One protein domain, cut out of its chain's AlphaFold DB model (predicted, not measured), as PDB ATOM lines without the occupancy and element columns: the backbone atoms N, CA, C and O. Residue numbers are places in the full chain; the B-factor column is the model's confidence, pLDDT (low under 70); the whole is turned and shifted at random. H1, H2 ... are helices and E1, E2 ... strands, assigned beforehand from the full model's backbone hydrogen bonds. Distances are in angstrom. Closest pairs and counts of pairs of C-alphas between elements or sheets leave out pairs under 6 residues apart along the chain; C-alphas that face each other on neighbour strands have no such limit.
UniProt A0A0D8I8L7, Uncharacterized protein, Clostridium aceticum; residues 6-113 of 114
ATOM      1  N   ARG A   6     159.679 174.927 276.611       94.62
ATOM      2  CA  ARG A   6     160.577 175.516 277.613       94.62
ATOM      3  C   ARG A   6     161.763 176.179 276.927       94.62
ATOM      4  O   ARG A   6     162.543 175.525 276.239       94.62
ATOM      5  N   TYR A   7     161.936 177.467 277.184       96.44
ATOM      6  CA  TYR A   7     162.989 178.294 276.618       96.44
ATOM      7  C   TYR A   7     163.899 178.834 277.719       96.44
ATOM      8  O   TYR A   7     163.438 179.277 278.773       96.44
ATOM      9  N   ILE A   8     165.204 178.851 277.461       97.88
ATOM     10  CA  ILE A   8     166.190 179.517 278.316       97.88
ATOM     11  C   ILE A   8     166.947 180.564 277.504       97.88
ATOM     12  O   ILE A   8     167.261 180.362 276.330       97.88
ATOM     13  N   SER A   9     167.262 181.697 278.123       97.69
ATOM     14  CA  SER A   9     168.121 182.693 277.491       97.69
ATOM     15  C   SER A   9     169.562 182.187 277.364       97.69
ATOM     16  O   SER A   9     170.029 181.330 278.121       97.69
ATOM     17  N   LEU A  10     170.321 182.806 276.457       96.69
ATOM     18  CA  LEU A  10     171.763 182.575 276.345       96.69
ATOM     19  C   LEU A  10     172.508 182.908 277.652       96.69
ATOM     20  O   LEU A  10     173.545 182.317 277.948       96.69
ATOM     21  N   GLY A  11     172.014 183.877 278.428       96.94
ATOM     22  CA  GLY A  11     172.562 184.203 279.740       96.94
ATOM     23  C   GLY A  11     172.406 183.058 280.736       96.94
ATOM     24  O   GLY A  11     173.366 182.739 281.435       96.94
ATOM     25  N   ILE A  12     171.235 182.414 280.761       98.00
ATOM     26  CA  ILE A  12     170.981 181.232 281.594       98.00
ATOM     27  C   ILE A  12     171.890 180.085 281.163       98.00
ATOM     28  O   ILE A  12     172.648 179.583 281.989       98.00
ATOM     29  N   SER A  13     171.912 179.751 279.869       96.94
ATOM     30  CA  SER A  13     172.676 178.605 279.355       96.94
ATOM     31  C   SER A  13     174.190 178.699 279.599       96.94
ATOM     32  O   SER A  13     174.885 177.691 279.539       96.94
ATOM     33  N   LYS A  14     174.723 179.905 279.838       96.31
ATOM     34  CA  LYS A  14     176.151 180.145 280.110       96.31
ATOM     35  C   LYS A  14     176.518 180.183 281.591       96.31
ATOM     36  O   LYS A  14     177.702 180.115 281.905       96.31
ATOM     37  N   LYS A  15     175.550 180.400 282.481       96.50
ATOM     38  CA  LYS A  15     175.815 180.757 283.886       96.50
ATOM     39  C   LYS A  15     175.133 179.866 284.912       96.50
ATOM     40  O   LYS A  15     175.506 179.879 286.087       96.50
ATOM     41  N   VAL A  16     174.098 179.161 284.484       96.06
ATOM     42  CA  VAL A  16     173.292 178.284 285.320       96.06
ATOM     43  C   VAL A  16     173.427 176.892 284.733       96.06
ATOM     44  O   VAL A  16     173.216 176.702 283.536       96.06
ATOM     45  N   SER A  17     173.823 175.930 285.562       94.88
ATOM     46  CA  SER A  17     173.979 174.553 285.109       94.88
ATOM     47  C   SER A  17     172.634 173.935 284.747       94.88
ATOM     48  O   SER A  17     171.584 174.343 285.255       94.88
ATOM     49  N   ALA A  18     172.679 172.908 283.897       94.75
ATOM     50  CA  ALA A  18     171.485 172.183 283.479       94.75
ATOM     51  C   ALA A  18     170.701 171.595 284.639       94.75
ATOM     52  O   ALA A  18     169.476 171.668 284.650       94.75
ATOM     53  N   LEU A  19     171.411 171.100 285.651       94.56
ATOM     54  CA  LEU A  19     170.794 170.609 286.871       94.56
ATOM     55  C   LEU A  19     169.943 171.693 287.545       94.56
ATOM     56  O   LEU A  19     168.801 171.436 287.906       94.56
ATOM     57  N   ILE A  20     170.478 172.910 287.674       95.19
ATOM     58  CA  ILE A  20     169.781 173.994 288.366       95.19
ATOM     59  C   ILE A  20     168.598 174.498 287.544       95.19
ATOM     60  O   ILE A  20     167.504 174.589 288.087       95.19
ATOM     61  N   TYR A  21     168.765 174.831 286.258       95.50
ATOM     62  CA  TYR A  21     167.629 175.380 285.505       95.50
ATOM     63  C   TYR A  21     166.521 174.342 285.270       95.50
ATOM     64  O   TYR A  21     165.358 174.727 285.185       95.50
ATOM     65  N   ASN A  22     166.844 173.044 285.218       94.81
ATOM     66  CA  ASN A  22     165.831 171.989 285.171       94.81
ATOM     67  C   ASN A  22     165.049 171.913 286.484       94.81
ATOM     68  O   ASN A  22     163.826 171.873 286.441       94.81
ATOM     69  N   GLU A  23     165.731 171.989 287.632       94.75
ATOM     70  CA  GLU A  23     165.065 172.065 288.939       94.75
ATOM     71  C   GLU A  23     164.102 173.257 289.003       94.75
ATOM     72  O   GLU A  23     162.960 173.119 289.430       94.75
ATOM     73  N   LEU A  24     164.515 174.423 288.498       95.19
ATOM     74  CA  LEU A  24     163.634 175.590 288.441       95.19
ATOM     75  C   LEU A  24     162.388 175.348 287.577       95.19
ATOM     76  O   LEU A  24     161.321 175.833 287.934       95.19
ATOM     77  N   PHE A  25     162.489 174.601 286.471       93.81
ATOM     78  CA  PHE A  25     161.310 174.221 285.685       93.81
ATOM     79  C   PHE A  25     160.390 173.256 286.430       93.81
ATOM     80  O   PHE A  25     159.174 173.391 286.324       93.81
ATOM     81  N   GLU A  26     160.936 172.314 287.193       92.31
ATOM     82  CA  GLU A  26     160.117 171.388 287.978       92.31
ATOM     83  C   GLU A  26     159.382 172.094 289.121       92.31
ATOM     84  O   GLU A  26     158.189 171.859 289.320       92.31
ATOM     85  N   LEU A  27     160.031 173.052 289.793       91.69
ATOM     86  CA  LEU A  27     159.373 173.907 290.786       91.69
ATOM     87  C   LEU A  27     158.172 174.671 290.202       91.69
ATOM     88  O   LEU A  27     157.171 174.841 290.890       91.69
ATOM     89  N   LEU A  28     158.239 175.079 288.930       88.56
ATOM     90  CA  LEU A  28     157.137 175.763 288.241       88.56
ATOM     91  C   LEU A  28     155.982 174.836 287.848       88.56
ATOM     92  O   LEU A  28     154.842 175.291 287.775       88.56
ATOM     93  N   ASN A  29     156.258 173.565 287.544       82.62
ATOM     94  CA  ASN A  29     155.219 172.605 287.150       82.62
ATOM     95  C   ASN A  29     154.386 172.140 288.343       82.62
ATOM     96  O   ASN A  29     153.218 171.803 288.178       82.62
ATOM     97  N   ASN A  30     154.983 172.127 289.535       79.81
ATOM     98  CA  ASN A  30     154.328 171.693 290.767       79.81
ATOM     99  C   ASN A  30     153.316 172.718 291.315       79.81
ATOM    100  O   ASN A  30     152.727 172.495 292.372       79.81
ATOM    101  N   GLU A  31     153.112 173.841 290.623       73.38
ATOM    102  CA  GLU A  31     152.222 174.920 291.041       73.38
ATOM    103  C   GLU A  31     151.093 175.112 290.019       73.38
ATOM    104  O   GLU A  31     151.276 175.747 288.981       73.38
ATOM    105  N   GLU A  32     149.913 174.558 290.323       60.31
ATOM    106  CA  GLU A  32     148.730 174.606 289.444       60.31
ATOM    107  C   GLU A  32     148.185 176.037 289.230       60.31
ATOM    108  O   GLU A  32     147.683 176.329 288.149       60.31
ATOM    109  N   ASP A  33     148.380 176.951 290.194       63.59
ATOM    110  CA  ASP A  33     147.933 178.362 290.157       63.59
ATOM    111  C   ASP A  33     149.114 179.355 290.172       63.59
ATOM    112  O   ASP A  33     149.145 180.342 290.912       63.59
ATOM    113  N   SER A  34     150.149 179.064 289.387       71.56
ATOM    114  CA  SER A  34     151.362 179.879 289.368       71.56
ATOM    115  C   SER A  34     151.169 181.162 288.542       71.56
ATOM    116  O   SER A  34     150.691 181.090 287.410       71.56
ATOM    117  N   SER A  35     151.597 182.316 289.063       84.12
ATOM    118  CA  SER A  35     151.594 183.591 288.324       84.12
ATOM    119  C   SER A  35     152.355 183.500 286.991       84.12
ATOM    120  O   SER A  35     153.367 182.795 286.900       84.12
ATOM    121  N   ASP A  36     151.914 184.270 285.989       89.88
ATOM    122  CA  ASP A  36     152.590 184.386 284.688       89.88
ATOM    123  C   ASP A  36     154.020 184.924 284.829       89.88
ATOM    124  O   ASP A  36     154.898 184.597 284.028       89.88
ATOM    125  N   LEU A  37     154.273 185.734 285.863       91.88
ATOM    126  CA  LEU A  37     155.588 186.277 286.164       91.88
ATOM    127  C   LEU A  37     156.107 185.754 287.501       91.88
ATOM    128  O   LEU A  37     155.576 186.050 288.575       91.88
ATOM    129  N   GLN A  38     157.237 185.058 287.435       93.62
ATOM    130  CA  GLN A  38     157.922 184.526 288.606       93.62
ATOM    131  C   GLN A  38     159.390 184.909 288.628       93.62
ATOM    132  O   GLN A  38     160.008 185.219 287.605       93.62
ATOM    133  N   LYS A  39     159.967 184.902 289.826       95.44
ATOM    134  CA  LYS A  39     161.373 185.215 290.047       95.44
ATOM    135  C   LYS A  39     162.006 184.194 290.963       95.44
ATOM    136  O   LYS A  39     161.484 183.917 292.041       95.44
ATOM    137  N   PHE A  40     163.189 183.750 290.566       96.81
ATOM    138  CA  PHE A  40     164.072 182.945 291.391       96.81
ATOM    139  C   PHE A  40     165.318 183.744 291.743       96.81
ATOM    140  O   PHE A  40     165.940 184.388 290.894       96.81
ATOM    141  N   LYS A  41     165.713 183.686 293.007       97.31
ATOM    142  CA  LYS A  41     166.989 184.203 293.482       97.31
ATOM    143  C   LYS A  41     167.809 183.031 293.996       97.31
ATOM    144  O   LYS A  41     167.496 182.426 295.019       97.31
ATOM    145  N   LEU A  42     168.873 182.744 293.263       97.31
ATOM    146  CA  LEU A  42     169.832 181.700 293.567       97.31
ATOM    147  C   LEU A  42     170.904 182.276 294.493       97.31
ATOM    148  O   LEU A  42     171.558 183.271 294.167       97.31
ATOM    149  N   THR A  43     171.075 181.673 295.665       96.44
ATOM    150  CA  THR A  43     172.147 182.020 296.604       96.44
ATOM    151  C   THR A  43     172.860 180.768 297.089       96.44
ATOM    152  O   THR A  43     172.302 179.680 297.068       96.44
ATOM    153  N   VAL A  44     174.112 180.913 297.516       94.69
ATOM    154  CA  VAL A  44     174.910 179.794 298.031       94.69
ATOM    155  C   VAL A  44     175.092 180.008 299.523       94.69
ATOM    156  O   VAL A  44     175.629 181.044 299.929       94.69
ATOM    157  N   ALA A  45     174.602 179.063 300.320       89.88
ATOM    158  CA  ALA A  45     174.772 179.055 301.765       89.88
ATOM    159  C   ALA A  45     176.243 178.806 302.143       89.88
ATOM    160  O   ALA A  45     177.037 178.308 301.344       89.88
ATOM    161  N   SER A  46     176.624 179.138 303.379       86.44
ATOM    162  CA  SER A  46     178.010 179.001 303.865       86.44
ATOM    163  C   SER A  46     178.539 177.563 303.841       86.44
ATOM    164  O   SER A  46     179.745 177.359 303.769       86.44
ATOM    165  N   ASN A  47     177.646 176.574 303.869       84.44
ATOM    166  CA  ASN A  47     177.950 175.147 303.771       84.44
ATOM    167  C   ASN A  47     177.972 174.616 302.321       84.44
ATOM    168  O   ASN A  47     178.020 173.406 302.125       84.44
ATOM    169  N   GLY A  48     177.902 175.493 301.314       85.31
ATOM    170  CA  GLY A  48     177.957 175.124 299.895       85.31
ATOM    171  C   GLY A  48     176.620 174.708 299.275       85.31
ATOM    172  O   GLY A  48     176.574 174.432 298.082       85.31
ATOM    173  N   VAL A  49     175.524 174.696 300.041       92.19
ATOM    174  CA  VAL A  49     174.190 174.337 299.532       92.19
ATOM    175  C   VAL A  49     173.610 175.463 298.674       92.19
ATOM    176  O   VAL A  49     173.706 176.643 299.029       92.19
ATOM    177  N   GLN A  50     172.963 175.105 297.562       95.94
ATOM    178  CA  GLN A  50     172.206 176.046 296.747       95.94
ATOM    179  C   GLN A  50     170.851 176.320 297.408       95.94
ATOM    180  O   GLN A  50     170.033 175.424 297.595       95.94
ATOM    181  N   LEU A  51     170.607 177.583 297.732       95.88
ATOM    182  CA  LEU A  51     169.308 178.098 298.140       95.88
ATOM    183  C   LEU A  51     168.613 178.715 296.930       95.88
ATOM    184  O   LEU A  51     169.222 179.496 296.185       95.88
ATOM    185  N   ILE A  52     167.338 178.386 296.764       96.56
ATOM    186  CA  ILE A  52     166.472 178.892 295.702       96.56
ATOM    187  C   ILE A  52     165.309 179.614 296.378       96.56
ATOM    188  O   ILE A  52     164.405 178.987 296.923       96.56
ATOM    189  N   GLU A  53     165.335 180.944 296.373       95.69
ATOM    190  CA  GLU A  53     164.198 181.748 296.826       95.69
ATOM    191  C   GLU A  53     163.279 182.019 295.628       95.69
ATOM    192  O   GLU A  53     163.690 182.684 294.677       95.69
ATOM    193  N   GLN A  54     162.044 181.533 295.677       94.44
ATOM    194  CA  GLN A  54     161.003 181.771 294.680       94.44
ATOM    195  C   GLN A  54     160.034 182.847 295.175       94.44
ATOM    196  O   GLN A  54     159.626 182.870 296.343       94.44
ATOM    197  N   SER A  55     159.661 183.742 294.268       92.69
ATOM    198  CA  SER A  55     158.627 184.752 294.476       92.69
ATOM    199  C   SER A  55     157.796 184.919 293.211       92.69
ATOM    200  O   SER A  55     158.337 184.875 292.107       92.69
ATOM    201  N   GLU A  56     156.503 185.147 293.379       89.88
ATOM    202  CA  GLU A  56     155.535 185.297 292.293       89.88
ATOM    203  C   GLU A  56     154.988 186.730 292.294       89.88
ATOM    204  O   GLU A  56     154.844 187.359 293.349       89.88
ATOM    205  N   GLU A  57     154.674 187.276 291.119       84.56
ATOM    206  CA  GLU A  57     153.963 188.552 291.052       84.56
ATOM    207  C   GLU A  57     152.559 188.420 291.658       84.56
ATOM    208  O   GLU A  57     151.837 187.468 291.375       84.56
ATOM    209  N   GLY A  58     152.176 189.379 292.507       81.81
ATOM    210  CA  GLY A  58     150.893 189.366 293.218       81.81
ATOM    211  C   GLY A  58     150.886 188.533 294.507       81.81
ATOM    212  O   GLY A  58     149.937 188.642 295.281       81.81
ATOM    213  N   ASN A  59     151.954 187.779 294.797       82.31
ATOM    214  CA  ASN A  59     152.072 186.957 296.000       82.31
ATOM    215  C   ASN A  59     153.202 187.462 296.909       82.31
ATOM    216  O   ASN A  59     154.364 187.556 296.513       82.31
ATOM    217  N   SER A  60     152.880 187.786 298.162       78.44
ATOM    218  CA  SER A  60     153.876 188.239 299.142       78.44
ATOM    219  C   SER A  60     154.656 187.090 299.788       78.44
ATOM    220  O   SER A  60     155.695 187.331 300.412       78.44
ATOM    221  N   LYS A  61     154.184 185.842 299.649       83.19
ATOM    222  CA  LYS A  61     154.866 184.670 300.198       83.19
ATOM    223  C   LYS A  61     156.100 184.348 299.361       83.19
ATOM    224  O   LYS A  61     156.044 184.286 298.137       83.19
ATOM    225  N   ARG A  62     157.220 184.111 300.044       85.50
ATOM    226  CA  ARG A  62     158.446 183.581 299.442       85.50
ATOM    227  C   ARG A  62     158.571 182.113 299.802       85.50
ATOM    228  O   ARG A  62     158.454 181.770 300.978       85.50
ATOM    229  N   LYS A  63     158.830 181.274 298.808       90.94
ATOM    230  CA  LYS A  63     159.151 179.857 299.007       90.94
ATOM    231  C   LYS A  63     160.666 179.712 298.935       90.94
ATOM    232  O   LYS A  63     161.308 180.355 298.108       90.94
ATOM    233  N   VAL A  64     161.246 178.936 299.843       91.94
ATOM    234  CA  VAL A  64     162.692 178.693 299.877       91.94
ATOM    235  C   VAL A  64     162.918 177.206 299.700       91.94
ATOM    236  O   VAL A  64     162.440 176.414 300.507       91.94
ATOM    237  N   HIS A  65     163.663 176.854 298.660       93.00
ATOM    238  CA  HIS A  65     164.010 175.481 298.322       93.00
ATOM    239  C   HIS A  65     165.512 175.259 298.505       93.00
ATOM    240  O   HIS A  65     166.322 176.180 298.347       93.00
ATOM    241  N   LEU A  66     165.875 174.031 298.867       92.31
ATOM    242  CA  LEU A  66     167.248 173.593 299.100       92.31
ATOM    243  C   LEU A  66     167.642 172.614 298.000       92.31
ATOM    244  O   LEU A  66     166.966 171.609 297.809       92.31
ATOM    245  N   LEU A  67     168.757 172.882 297.329       92.00
ATOM    246  CA  LEU A  67     169.305 172.009 296.301       92.00
ATOM    247  C   LEU A  67     170.758 171.654 296.633       92.00
ATOM    248  O   LEU A  67     171.618 172.520 296.814       92.00
ATOM    249  N   LEU A  68     171.039 170.354 296.695       88.88
ATOM    250  CA  LEU A  68     172.400 169.835 296.776       88.88
ATOM    251  C   LEU A  68     172.963 169.745 295.357       88.88
ATOM    252  O   LEU A  68     172.488 168.964 294.539       88.88
ATOM    253  N   THR A  69     173.967 170.564 295.056       85.25
ATOM    254  CA  THR A  69     174.596 170.617 293.733       85.25
ATOM    255  C   THR A  69     176.077 170.944 293.865       85.25
ATOM    256  O   THR A  69     176.475 171.708 294.743       85.25
ATOM    257  N   LEU A  70     176.892 170.364 292.984       84.69
ATOM    258  CA  LEU A  70     178.325 170.657 292.891       84.69
ATOM    259  C   LEU A  70     178.599 171.994 292.183       84.69
ATOM    260  O   LEU A  70     179.663 172.580 292.364       84.69
ATOM    261  N   GLU A  71     177.638 172.493 291.403       87.44
ATOM    262  CA  GLU A  71     177.777 173.682 290.554       87.44
ATOM    263  C   GLU A  71     176.862 174.814 291.034       87.44
ATOM    264  O   GLU A  71     176.065 175.368 290.275       87.44
ATOM    265  N   ALA A  72     176.938 175.132 292.327       90.44
ATOM    266  CA  ALA A  72     176.122 176.184 292.918       90.44
ATOM    267  C   ALA A  72     176.439 177.553 292.287       90.44
ATOM    268  O   ALA A  72     177.596 177.922 292.077       90.44
ATOM    269  N   THR A  73     175.400 178.335 292.007       94.25
ATOM    270  CA  THR A  73     175.492 179.620 291.315       94.25
ATOM    271  C   THR A  73     174.707 180.713 292.040       94.25
ATOM    272  O   THR A  73     173.785 180.467 292.826       94.25
ATOM    273  N   LYS A  74     175.099 181.963 291.789       96.12
ATOM    274  CA  LYS A  74     174.462 183.160 292.344       96.12
ATOM    275  C   LYS A  74     173.918 184.002 291.208       96.12
ATOM    276  O   LYS A  74     174.645 184.790 290.615       96.12
ATOM    277  N   GLU A  75     172.634 183.857 290.935       97.56
ATOM    278  CA  GLU A  75     171.964 184.578 289.861       97.56
ATOM    279  C   GLU A  75     170.536 184.951 290.261       97.56
ATOM    280  O   GLU A  75     169.916 184.341 291.135       97.56
ATOM    281  N   LYS A  76     170.018 185.995 289.614       97.88
ATOM    282  CA  LYS A  76     168.606 186.371 289.692       97.88
ATOM    283  C   LYS A  76     167.961 186.078 288.359       97.88
ATOM    284  O   LYS A  76     168.431 186.550 287.323       97.88
ATOM    285  N   ILE A  77     166.885 185.319 288.406       97.94
ATOM    286  CA  ILE A  77     166.230 184.743 287.246       97.94
ATOM    287  C   ILE A  77     164.778 185.191 287.261       97.94
ATOM    288  O   ILE A  77     164.146 185.269 288.313       97.94
ATOM    289  N   VAL A  78     164.273 185.504 286.079       96.62
ATOM    290  CA  VAL A  78     162.868 185.798 285.829       96.62
ATOM    291  C   VAL A  78     162.345 184.718 284.903       96.62
ATOM    292  O   VAL A  78     163.017 184.354 283.935       96.62
ATOM    293  N   VAL A  79     161.155 184.224 285.209       95.50
ATOM    294  CA  VAL A  79     160.420 183.308 284.349       95.50
ATOM    295  C   VAL A  79     159.118 183.966 283.938       95.50
ATOM    296  O   VAL A  79     158.414 184.527 284.778       95.50
ATOM    297  N   LEU A  80     158.850 183.918 282.639       93.75
ATOM    298  CA  LEU A  80     157.615 184.378 282.030       93.75
ATOM    299  C   LEU A  80     156.890 183.175 281.435       93.75
ATOM    300  O   LEU A  80     157.483 182.444 280.640       93.75
ATOM    301  N   ARG A  81     155.628 182.998 281.809       90.94
ATOM    302  CA  ARG A  81     154.698 182.075 281.166       90.94
ATOM    303  C   ARG A  81     153.814 182.876 280.210       90.94
ATOM    304  O   ARG A  81     153.216 183.867 280.613       90.94
ATOM    305  N   ASP A  82     153.766 182.455 278.954       89.06
ATOM    306  CA  ASP A  82     152.885 183.003 277.920       89.06
ATOM    307  C   ASP A  82     152.110 181.842 277.290       89.06
ATOM    308  O   ASP A  82     152.590 181.133 276.403       89.06
ATOM    309  N   GLY A  83     150.935 181.553 277.850       86.75
ATOM    310  CA  GLY A  83     150.152 180.376 277.484       86.75
ATOM    311  C   GLY A  83     150.894 179.067 277.779       86.75
ATOM    312  O   GLY A  83     151.008 178.660 278.936       86.75
ATOM    313  N   LEU A  84     151.353 178.387 276.724       87.38
ATOM    314  CA  LEU A  84     152.086 177.115 276.814       87.38
ATOM    315  C   LEU A  84     153.608 177.287 276.777       87.38
ATOM    316  O   LEU A  84     154.323 176.303 276.956       87.38
ATOM    317  N   ASP A  85     154.091 178.512 276.587       90.88
ATOM    318  CA  ASP A  85     155.513 178.793 276.474       90.88
ATOM    319  C   ASP A  85     156.039 179.315 277.810       90.88
ATOM    320  O   ASP A  85     155.507 180.266 278.388       90.88
ATOM    321  N   ILE A  86     157.112 178.708 278.312       93.81
ATOM    322  CA  ILE A  86     157.787 179.135 279.539       93.81
ATOM    323  C   ILE A  86     159.194 179.586 279.180       93.81
ATOM    324  O   ILE A  86     160.026 178.790 278.754       93.81
ATOM    325  N   THR A  87     159.486 180.866 279.397       95.56
ATOM    326  CA  THR A  87     160.798 181.452 279.112       95.56
ATOM    327  C   THR A  87     161.513 181.860 280.389       95.56
ATOM    328  O   THR A  87     161.040 182.719 281.131       95.56
ATOM    329  N   MET A  88     162.706 181.313 280.601       97.62
ATOM    330  CA  MET A  88     163.603 181.654 281.700       97.62
ATOM    331  C   MET A  88     164.748 182.545 281.217       97.62
ATOM    332  O   MET A  88     165.428 182.242 280.237       97.62
ATOM    333  N   MET A  89     165.008 183.642 281.923       97.81
ATOM    334  CA  MET A  89     166.092 184.570 281.593       97.81
ATOM    335  C   MET A  89     166.705 185.195 282.842       97.81
ATOM    336  O   MET A  89     166.083 185.240 283.903       97.81
ATOM    337  N   LEU A  90     167.918 185.737 282.729       98.00
ATOM    338  CA  LEU A  90     168.493 186.519 283.819       98.00
ATOM    339  C   LEU A  90     167.672 187.800 284.018       98.00
ATOM    340  O   LEU A  90     167.285 188.465 283.054       98.00
ATOM    341  N   GLU A  91     167.494 188.238 285.264       96.25
ATOM    342  CA  GLU A  91     166.793 189.493 285.582       96.25
ATOM    343  C   GLU A  91     167.451 190.693 284.872       96.25
ATOM    344  O   GLU A  91     166.790 191.637 284.434       96.25
ATOM    345  N   SER A  92     168.773 190.645 284.686       95.12
ATOM    346  CA  SER A  92     169.512 191.661 283.931       95.12
ATOM    347  C   SER A  92     169.144 191.714 282.438       95.12
ATOM    348  O   SER A  92     169.182 192.795 281.846       95.12
ATOM    349  N   GLU A  93     168.767 190.587 281.829       95.50
ATOM    350  CA  GLU A  93     168.319 190.505 280.434       95.50
ATOM    351  C   GLU A  93     166.891 191.034 280.302       95.50
ATOM    352  O   GLU A  93     166.651 191.925 279.482       95.50
ATOM    353  N   ALA A  94     165.988 190.603 281.189       92.50
ATOM    354  CA  ALA A  94     164.620 191.120 281.268       92.50
ATOM    355  C   ALA A  94     164.605 192.655 281.408       92.50
ATOM    356  O   ALA A  94     163.944 193.372 280.653       92.50
ATOM    357  N   ASN A  95     165.434 193.194 282.305       91.62
ATOM    358  CA  ASN A  95     165.554 194.638 282.513       91.62
ATOM    359  C   ASN A  95     166.054 195.394 281.270       91.62
ATOM    360  O   ASN A  95     165.634 196.531 281.026       91.62
ATOM    361  N   LYS A  96     166.946 194.797 280.468       89.62
ATOM    362  CA  LYS A  96     167.411 195.402 279.208       89.62
ATOM    363  C   LYS A  96     166.291 195.463 278.171       89.62
ATOM    364  O   LYS A  96     166.183 196.480 277.484       89.62
ATOM    365  N   LEU A  97     165.444 194.435 278.088       83.88
ATOM    366  CA  LEU A  97     164.289 194.413 277.184       83.88
ATOM    367  C   LEU A  97     163.302 195.542 277.514       83.88
ATOM    368  O   LEU A  97     162.918 196.312 276.630       83.88
ATOM    369  N   VAL A  98     162.988 195.733 278.799       81.00
ATOM    370  CA  VAL A  98     162.099 196.819 279.252       81.00
ATOM    371  C   VAL A  98     162.694 198.200 278.948       81.00
ATOM    372  O   VAL A  98     161.994 199.092 278.463       81.00
ATOM    373  N   LYS A  99     163.997 198.395 279.198       74.56
ATOM    374  CA  LYS A  99     164.675 199.673 278.920       74.56
ATOM    375  C   LYS A  99     164.715 200.002 277.425       74.56
ATOM    376  O   LYS A  99     164.453 201.148 277.067       74.56
ATOM    377  N   ARG A 100     164.977 199.016 276.557       68.94
ATOM    378  CA  ARG A 100     164.937 199.195 275.092       68.94
ATOM    379  C   ARG A 100     163.545 199.607 274.610       68.94
ATOM    380  O   ARG A 100     163.432 200.562 273.846       68.94
ATOM    381  N   LYS A 101     162.484 198.977 275.126       67.44
ATOM    382  CA  LYS A 101     161.097 199.337 274.780       67.44
ATOM    383  C   LYS A 101     160.766 200.791 275.152       67.44
ATOM    384  O   LYS A 101     160.140 201.491 274.362       67.44
ATOM    385  N   LYS A 102     161.244 201.273 276.308       63.31
ATOM    386  CA  LYS A 102     161.068 202.675 276.745       63.31
ATOM    387  C   LYS A 102     161.874 203.691 275.924       63.31
ATOM    388  O   LYS A 102     161.454 204.838 275.809       63.31
ATOM    389  N   ALA A 103     163.032 203.307 275.388       64.56
ATOM    390  CA  ALA A 103     163.822 204.177 274.514       64.56
ATOM    391  C   ALA A 103     163.149 204.337 273.139       64.56
ATOM    392  O   ALA A 103     162.965 205.460 272.673       64.56
ATOM    393  N   ASN A 104     162.681 203.229 272.558       62.16
ATOM    394  CA  ASN A 104     161.990 203.238 271.267       62.16
ATOM    395  C   ASN A 104     160.636 203.959 271.339       62.16
ATOM    396  O   ASN A 104     160.272 204.672 270.407       62.16
ATOM    397  N   SER A 105     159.904 203.845 272.456       60.66
ATOM    398  CA  SER A 105     158.649 204.586 272.628       60.66
ATOM    399  C   SER A 105     158.866 206.100 272.721       60.66
ATOM    400  O   SER A 105     158.059 206.859 272.195       60.66
ATOM    401  N   LYS A 106     159.971 206.565 273.320       60.53
ATOM    402  CA  LYS A 106     160.313 207.997 273.356       60.53
ATOM    403  C   LYS A 106     160.701 208.548 271.980       60.53
ATOM    404  O   LYS A 106     160.295 209.660 271.661       60.53
ATOM    405  N   GLN A 107     161.421 207.773 271.166       58.12
ATOM    406  CA  GLN A 107     161.744 208.142 269.778       58.12
ATOM    407  C   GLN A 107     160.509 208.175 268.867       58.12
ATOM    408  O   GLN A 107     160.384 209.060 268.023       58.12
ATOM    409  N   ALA A 108     159.562 207.255 269.055       55.59
ATOM    410  CA  ALA A 108     158.307 207.280 268.306       55.59
ATOM    411  C   ALA A 108     157.481 208.544 268.612       55.59
ATOM    412  O   ALA A 108     156.930 209.150 267.701       55.59
ATOM    413  N   VAL A 109     157.443 208.997 269.873       56.88
ATOM    414  CA  VAL A 109     156.704 210.217 270.254       56.88
ATOM    415  C   VAL A 109     157.375 211.495 269.731       56.88
ATOM    416  O   VAL A 109     156.669 212.447 269.400       56.88
ATOM    417  N   SER A 110     158.708 211.540 269.608       57.38
ATOM    418  CA  SER A 110     159.394 212.694 269.000       57.38
ATOM    419  C   SER A 110     159.163 212.800 267.490       57.38
ATOM    420  O   SER A 110     159.062 213.912 266.979       57.38
ATOM    421  N   ASN A 111     159.001 211.673 266.789       55.25
ATOM    422  CA  ASN A 111     158.764 211.661 265.340       55.25
ATOM    423  C   ASN A 111     157.323 212.011 264.930       55.25
ATOM    424  O   ASN A 111     157.089 212.282 263.762       55.25
ATOM    425  N   VAL A 112     156.362 212.016 265.859       54.78
ATOM    426  CA  VAL A 112     154.963 212.415 265.581       54.78
ATOM    427  C   VAL A 112     154.747 213.926 265.775       54.78
ATOM    428  O   VAL A 112     153.719 214.464 265.381       54.78
ATOM    429  N   LYS A 113     155.712 214.631 266.380       50.41
ATOM    430  CA  LYS A 113     155.653 216.084 266.628       50.41
ATOM    431  C   LYS A 113     156.548 216.921 265.701       50.41
ATOM    432  O   LYS A 113     156.732 218.101 265.989       50.41
TER     433      LYS A 113
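What this domain is: This is residues 6 to 113 of the 114 residues of an uncharacterized protein of Clostridium aceticum (UniProt A0A0D8I8L7). A strongly twisted, curled sheet of six strands wraps round one helix, H2, and a long helix, H3, leaves this compact body like a handle, with residues 96 to 113 sticking out free. The short helix H1 sits by strand E6, next in the chain to H2. The printed part has 108 residues, with three named helices and six named strands in the chain order E1, H1, H2, E2, E3, E4, E5, E6, H3; the class is mixed, helices and strands. The sheet is mixed, in the order E1, E6, E5, E2, E3, E4, with E1 and E6 its parallel pair. The whole is loose, with a radius of gyration of the C-alphas of 16.2 A and spans of 59 by 29 by 25 A, the free part of H3 adding to the length.

Where its parts are: The longest strand is E2, residues 37 to 44, 23.6 A from first to last C-alpha, beginning at C-alpha 37 (155.588, 186.277, 286.164). Its neighbour E3 holds residues 50 to 56, 19.6 A, and the neighbour of E3 after that in the sheet is E4, residues 63 to 67, 13.1 A. The other neighbour of E2 is E5, residues 76 to 82, 19.9 A; E5 has E6, residues 85 to 90, 16.8 A, as its other neighbour, and the sheet ends with the edge strand E1, residues 6 to 8, 6.9 A. The printed part begins with E1 at C-alpha 6 (160.577, 175.516, 277.613). H1 holds residues 10 to 15, 8.8 A, and H2 holds residues 18 to 29, 16.7 A. H3, residues 91 to 111, is the longest helix at 31.1 A and ends at C-alpha 111 (158.764, 211.661, 265.340).

How they stand to each other: E2, E3 and E4 form a meander, each strand the antiparallel neighbour of the one before. With E5 they form a Greek key, in which E2 is also the antiparallel neighbour of E5. N 41 and O 53 of the hairpin E2 and E3 are 2.8 A apart, within hydrogen-bond range, as are N 65 and O 52 of the hairpin E3 and E4 at 2.8 A. Across E5 and E2, N 79 and O 38 are 2.8 A apart. In the hairpin E5 and E6, N 87 and O 80 are 2.8 A apart. The edge strand E1 is parallel to E6 at 18 degrees, with N 7 and O 86 at 2.8 A. E1, H1 with H2, and E2 make a split strand-helix-strand unit, two strands running the same way with E6 and E5 between them; its crossover is left-handed. The sheet curls round H2, which is on one face of it, an arrangement of two layers. The closest C-alphas of H2 and E2 are those of Leu 24 and Phe 40, 7.9 A apart. H1 is on the sheet but only grazes it; its C-alpha of Ile 12 is 5.9 A from that of Met 89 in E6, the closest pair. H1 and H2 are close but not clearly touching, the C-alphas of Ile 12 and Tyr 21 being closest at 7.8 A, at a steep tilt of 63 degrees. H3 only grazes the sheet with residues 91 to 95; the closest C-alphas of H3 and E5 are those of Glu 91 and Ile 77, 5.1 A apart. H2 and H3 are apart. In H1, H2 and H3 every O i to N i+4 pair is within hydrogen-bond range.

The domain as a whole: The two C-alphas farthest apart are those of Asn 47 and Lys 113, at 59.6 A. Without residues 96 to 113 the body spans 37 by 29 by 23 A. The printed part has no cut, and no link is long. The mean pLDDT of the printed part is 86.9; residues 32 to 33 and 100 to 113 are under 70.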